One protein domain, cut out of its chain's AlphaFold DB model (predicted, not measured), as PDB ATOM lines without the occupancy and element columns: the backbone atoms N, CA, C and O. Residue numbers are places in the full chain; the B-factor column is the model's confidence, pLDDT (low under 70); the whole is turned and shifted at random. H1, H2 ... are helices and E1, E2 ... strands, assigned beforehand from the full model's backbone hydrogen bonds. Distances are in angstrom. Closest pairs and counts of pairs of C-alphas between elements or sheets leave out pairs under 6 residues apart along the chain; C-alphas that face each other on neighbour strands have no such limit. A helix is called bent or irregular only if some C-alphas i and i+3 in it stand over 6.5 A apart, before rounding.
ATOM      1  N   PHE A 359     209.119 172.919 144.726       56.59
ATOM      2  CA  PHE A 359     207.806 173.505 145.033       56.59
ATOM      3  C   PHE A 359     207.065 172.801 146.185       56.59
ATOM      4  O   PHE A 359     206.067 173.333 146.674       56.59
ATOM      5  N   TYR A 360     207.579 171.677 146.703       56.41
ATOM      6  CA  TYR A 360     207.343 171.240 148.083       56.41
ATOM      7  C   TYR A 360     208.163 172.130 149.009       56.41
ATOM      8  O   TYR A 360     209.063 171.703 149.733       56.41
ATOM      9  N   ASP A 361     207.799 173.406 148.968       51.38
ATOM     10  CA  ASP A 361     208.279 174.418 149.871       51.38
ATOM     11  C   ASP A 361     208.107 173.888 151.299       51.38
ATOM     12  O   ASP A 361     207.061 173.320 151.645       51.38
ATOM     13  N   LEU A 362     209.121 174.044 152.149       52.81
ATOM     14  CA  LEU A 362     209.012 173.652 153.556       52.81
ATOM     15  C   LEU A 362     207.935 174.493 154.270       52.81
ATOM     16  O   LEU A 362     207.402 174.044 155.281       52.81
ATOM     17  N   ASN A 363     207.519 175.615 153.669       49.03
ATOM     18  CA  ASN A 363     206.329 176.405 154.009       49.03
ATOM     19  C   ASN A 363     204.978 175.690 153.737       49.03
ATOM     20  O   ASN A 363     203.924 176.191 154.120       49.03
ATOM     21  N   SER A 364     204.974 174.524 153.071       53.88
ATOM     22  CA  SER A 364     203.796 173.644 152.929       53.88
ATOM     23  C   SER A 364     203.582 172.724 154.141       53.88
ATOM     24  O   SER A 364     202.491 172.169 154.333       53.88
ATOM     25  N   LEU A 365     204.595 172.595 155.006       61.81
ATOM     26  CA  LEU A 365     204.333 172.356 156.416       61.81
ATOM     27  C   LEU A 365     203.675 173.629 156.942       61.81
ATOM     28  O   LEU A 365     204.204 174.710 156.728       61.81
ATOM     29  N   ASN A 366     202.540 173.489 157.624       79.88
ATOM     30  CA  ASN A 366     201.719 174.589 158.134       79.88
ATOM     31  C   ASN A 366     202.432 175.401 159.238       79.88
ATOM     32  O   ASN A 366     201.961 175.436 160.368       79.88
ATOM     33  N   TYR A 367     203.558 176.042 158.943       84.75
ATOM     34  CA  TYR A 367     204.319 176.872 159.864       84.75
ATOM     35  C   TYR A 367     204.702 178.179 159.172       84.75
ATOM     36  O   TYR A 367     205.197 178.163 158.049       84.75
ATOM     37  N   TYR A 368     204.511 179.302 159.855       90.06
ATOM     38  CA  TYR A 368     204.991 180.610 159.416       90.06
ATOM     39  C   TYR A 368     205.874 181.230 160.497       90.06
ATOM     40  O   TYR A 368     205.802 180.846 161.667       90.06
ATOM     41  N   LEU A 369     206.725 182.176 160.109       92.81
ATOM     42  CA  LEU A 369     207.450 183.008 161.066       92.81
ATOM     43  C   LEU A 369     206.573 184.207 161.429       92.81
ATOM     44  O   LEU A 369     206.153 184.955 160.545       92.81
ATOM     45  N   ASP A 370     206.273 184.377 162.716       94.62
ATOM     46  CA  ASP A 370     205.580 185.572 163.199       94.62
ATOM     47  C   ASP A 370     206.490 186.816 163.128       94.62
ATOM     48  O   ASP A 370     207.695 186.733 162.872       94.62
ATOM     49  N   SER A 371     205.930 187.997 163.402       95.12
ATOM     50  CA  SER A 371     206.679 189.264 163.411       95.12
ATOM     51  C   SER A 371     207.775 189.352 164.486       95.12
ATOM     52  O   SER A 371     208.544 190.312 164.498       95.12
ATOM     53  N   ARG A 372     207.870 188.365 165.384       95.62
ATOM     54  CA  ARG A 372     208.920 188.228 166.404       95.62
ATOM     55  C   ARG A 372     209.962 187.166 166.021       95.62
ATOM     56  O   ARG A 372     210.922 186.977 166.766       95.62
ATOM     57  N   GLY A 373     209.799 186.496 164.877       94.31
ATOM     58  CA  GLY A 373     210.663 185.425 164.381       94.31
ATOM     59  C   GLY A 373     210.387 184.046 164.990       94.31
ATOM     60  O   GLY A 373     211.208 183.145 164.828       94.31
ATOM     61  N   ASN A 374     209.277 183.859 165.710       95.44
ATOM     62  CA  ASN A 374     208.875 182.547 166.214       95.44
ATOM     63  C   ASN A 374     208.256 181.722 165.086       95.44
ATOM     64  O   ASN A 374     207.460 182.237 164.306       95.44
ATOM     65  N   MET A 375     208.549 180.425 165.042       92.06
ATOM     66  CA  MET A 375     207.889 179.496 164.128       92.06
ATOM     67  C   MET A 375     206.549 179.061 164.736       92.06
ATOM     68  O   MET A 375     206.527 178.340 165.737       92.06
ATOM     69  N   VAL A 376     205.444 179.509 164.144       94.44
ATOM     70  CA  VAL A 376     204.062 179.313 164.611       94.44
ATOM     71  C   VAL A 376     203.319 178.367 163.674       94.44
ATOM     72  O   VAL A 376     203.398 178.515 162.459       94.44
ATOM     73  N   ASP A 377     202.582 177.402 164.224       91.94
ATOM     74  CA  ASP A 377     201.697 176.514 163.458       91.94
ATOM     75  C   ASP A 377     200.458 177.268 162.952       91.94
ATOM     76  O   ASP A 377     199.659 177.755 163.748       91.94
ATOM     77  N   VAL A 378     200.279 177.325 161.629       88.19
ATOM     78  CA  VAL A 378     199.158 177.997 160.945       88.19
ATOM     79  C   VAL A 378     197.802 177.425 161.380       88.19
ATOM     80  O   VAL A 378     196.814 178.151 161.408       88.19
ATOM     81  N   VAL A 379     197.725 176.134 161.727       88.56
ATOM     82  CA  VAL A 379     196.458 175.473 162.098       88.56
ATOM     83  C   VAL A 379     196.093 175.714 163.558       88.56
ATOM     84  O   VAL A 379     194.911 175.816 163.877       88.56
ATOM     85  N   THR A 380     197.079 175.763 164.457       92.69
ATOM     86  CA  THR A 380     196.823 175.865 165.906       92.69
ATOM     87  C   THR A 380     197.113 177.242 166.499       92.69
ATOM     88  O   THR A 380     196.757 177.480 167.651       92.69
ATOM     89  N   GLY A 381     197.772 178.136 165.755       93.50
ATOM     90  CA  GLY A 381     198.243 179.439 166.236       93.50
ATOM     91  C   GLY A 381     199.323 179.353 167.322       93.50
ATOM     92  O   GLY A 381     199.672 180.367 167.923       93.50
ATOM     93  N   ARG A 382     199.845 178.154 167.624       93.75
ATOM     94  CA  ARG A 382     200.797 177.933 168.720       93.75
ATOM     95  C   ARG A 382     202.236 178.066 168.241       93.75
ATOM     96  O   ARG A 382     202.600 177.545 167.186       93.75
ATOM     97  N   VAL A 383     203.073 178.705 169.058       95.00
ATOM     98  CA  VAL A 383     204.528 178.736 168.865       95.00
ATOM     99  C   VAL A 383     205.079 177.314 168.993       95.00
ATOM    100  O   VAL A 383     204.960 176.684 170.041       95.00
ATOM    101  N   VAL A 384     205.686 176.815 167.918       94.62
ATOM    102  CA  VAL A 384     206.326 175.491 167.839       94.62
ATOM    103  C   VAL A 384     207.823 175.584 168.118       94.62
ATOM    104  O   VAL A 384     208.391 174.671 168.711       94.62
ATOM    105  N   ALA A 385     208.462 176.684 167.712       94.62
ATOM    106  CA  ALA A 385     209.821 177.019 168.121       94.62
ATOM    107  C   ALA A 385     209.954 178.538 168.337       94.62
ATOM    108  O   ALA A 385     209.552 179.307 167.460       94.62
ATOM    109  N   PRO A 386     210.520 178.992 169.468       96.44
ATOM    110  CA  PRO A 386     210.770 180.408 169.708       96.44
ATOM    111  C   PRO A 386     211.895 180.943 168.809       96.44
ATOM    112  O   PRO A 386     212.776 180.202 168.369       96.44
ATOM    113  N   ALA A 387     211.911 182.258 168.592       95.12
ATOM    114  CA  ALA A 387     212.819 182.936 167.662       95.12
ATOM    115  C   ALA A 387     214.324 182.761 167.941       95.12
ATOM    116  O   ALA A 387     215.151 182.993 167.058       95.12
ATOM    117  N   TRP A 388     214.719 182.394 169.164       96.12
ATOM    118  CA  TRP A 388     216.115 182.063 169.467       96.12
ATOM    119  C   TRP A 388     216.500 180.690 168.893       96.12
ATOM    120  O   TRP A 388     217.517 180.589 168.215       96.12
ATOM    121  N   ALA A 389     215.640 179.678 169.046       93.31
ATOM    122  CA  ALA A 389     215.877 178.321 168.554       93.31
ATOM    123  C   ALA A 389     215.854 178.253 167.016       93.31
ATOM    124  O   ALA A 389     216.626 177.513 166.408       93.31
ATOM    125  N   VAL A 390     215.006 179.067 166.372       92.69
ATOM    126  CA  VAL A 390     215.002 179.226 164.904       92.69
ATOM    127  C   VAL A 390     216.339 179.797 164.416       92.69
ATOM    128  O   VAL A 390     216.935 179.250 163.488       92.69
ATOM    129  N   ARG A 391     216.843 180.860 165.061       93.56
ATOM    130  CA  ARG A 391     218.133 181.479 164.708       93.56
ATOM    131  C   ARG A 391     219.318 180.553 164.967       93.56
ATOM    132  O   ARG A 391     220.222 180.494 164.142       93.56
ATOM    133  N   GLU A 392     219.309 179.794 166.058       92.12
ATOM    134  CA  GLU A 392     220.353 178.806 166.346       92.12
ATOM    135  C   GLU A 392     220.393 177.691 165.287       92.12
ATOM    136  O   GLU A 392     221.462 177.368 164.767       92.12
ATOM    137  N   ALA A 393     219.230 177.168 164.880       85.81
ATOM    138  CA  ALA A 393     219.139 176.194 163.793       85.81
ATOM    139  C   ALA A 393     219.651 176.760 162.451       85.81
ATOM    140  O   ALA A 393     220.383 176.073 161.740       85.81
ATOM    141  N   GLN A 394     219.329 178.018 162.127       88.25
ATOM    142  CA  GLN A 394     219.849 178.701 160.933       88.25
ATOM    143  C   GLN A 394     221.375 178.885 160.984       88.25
ATOM    144  O   GLN A 394     222.054 178.615 159.995       88.25
ATOM    145  N   MET A 395     221.928 179.286 162.133       91.62
ATOM    146  CA  MET A 395     223.377 179.426 162.328       91.62
ATOM    147  C   MET A 395     224.109 178.084 162.191       91.62
ATOM    148  O   MET A 395     225.190 178.035 161.607       91.62
ATOM    149  N   ASN A 396     223.523 176.989 162.681       82.81
ATOM    150  CA  ASN A 396     224.098 175.653 162.528       82.81
ATOM    151  C   ASN A 396     224.036 175.165 161.071       82.81
ATOM    152  O   ASN A 396     225.053 174.706 160.556       82.81
ATOM    153  N   ALA A 397     222.925 175.381 160.359       76.88
ATOM    154  CA  ALA A 397     222.839 175.083 158.926       76.88
ATOM    155  C   ALA A 397     223.869 175.883 158.096       76.88
ATOM    156  O   ALA A 397     224.508 175.335 157.201       76.88
ATOM    157  N   GLN A 398     224.106 177.159 158.426       81.88
ATOM    158  CA  GLN A 398     225.162 177.960 157.789       81.88
ATOM    159  C   GLN A 398     226.580 177.472 158.123       81.88
ATOM    160  O   GLN A 398     227.479 177.609 157.294       81.88
ATOM    161  N   ARG A 399     226.806 176.903 159.316       83.50
ATOM    162  CA  ARG A 399     228.091 176.282 159.684       83.50
ATOM    163  C   ARG A 399     228.346 175.000 158.895       83.50
ATOM    164  O   ARG A 399     229.461 174.823 158.422       83.50
ATOM    165  N   GLU A 400     227.330 174.159 158.711       75.44
ATOM    166  CA  GLU A 400     227.417 172.945 157.884       75.44
ATOM    167  C   GLU A 400     227.623 173.261 156.393       75.44
ATOM    168  O   GLU A 400     228.331 172.536 155.700       75.44
TER     169      GLU A 400
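Overview. This is residues 359 to 400 of the 503 residues of an uncharacterized protein of Teratosphaeria nubilosa (UniProt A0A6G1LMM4). A small sheet of three very short strands, E1, E2 and E3, folds back and forth at one end, and the single helix H1 leaves it as an arm whose residues 392 to 400 stick out. Residues 359 to 364, before the sheet, stick out as a loose tail. The printed part has 42 residues, with three named strands and then one named helix along the chain; the sheet runs E1, E2, E3, all antiparallel, and the class is mixed, helices and strands. The whole is only just loose, close to compact, with a radius of gyration of the C-alphas of 11.0 A, and its C-alphas span 32 by 26 by 14 A, an outline only just flat.

Arrangement. After residues 359 to 364, which stand free, comes E1, residues 367 to 369, an edge strand. A tight link of 5 residues leads to E2, residues 375 to 377, the inner strand. E1 and E2 form a hairpin and are antiparallel, with 143 degrees between their directions. The C-alphas of Tyr 367 and Asp 377, 4.5 A apart, face each other, and N 368 and O 376 are within hydrogen-bond range at 2.9 A, as are N 376 and O 368 at 2.8 A. A second tight link of 5 residues leads to E3, residues 383 to 385, the other edge strand. E2 and E3 form a hairpin too, antiparallel at 134 degrees. Here the C-alphas of Val 376 and Val 383 face each other at 4.3 A, and N 375 and O 385 are within hydrogen-bond range at 2.8 A. E1, E2 and E3 make a meander, each strand the antiparallel neighbour of the one before. A tight link of 1 residue joins E3 to H1, residues 387 to 400. H1 is on the sheet but only grazes it, with its residues 387 to 390. The closest C-alphas of E2 and H1 are those of Met 375 and Ala 387, 7.0 A apart. In H1 every O i to N i+4 pair is within hydrogen-bond range.

Along the chain. E1 begins at C-alpha 367, at (204.319, 176.872, 159.864), and is 7.0 A long from first to last C-alpha. E2 is 6.9 A long and E3 5.6 A. H1 is not bent; it runs 20.2 A from C-alpha 387 at (212.819, 182.936, 167.662) to C-alpha 400 at (227.417, 172.945, 157.884).

Size, cuts and confidence. The two C-alphas farthest apart are those of Thr 380 and Arg 399, at 31.9 A. The first and last printed C-alphas, of Phe 359 and Glu 400, are 23.5 A apart. The printed part has no cut, and the three links between named elements are tight. The mean pLDDT of the printed part is 84.5, and residues 359 to 365 are under 70.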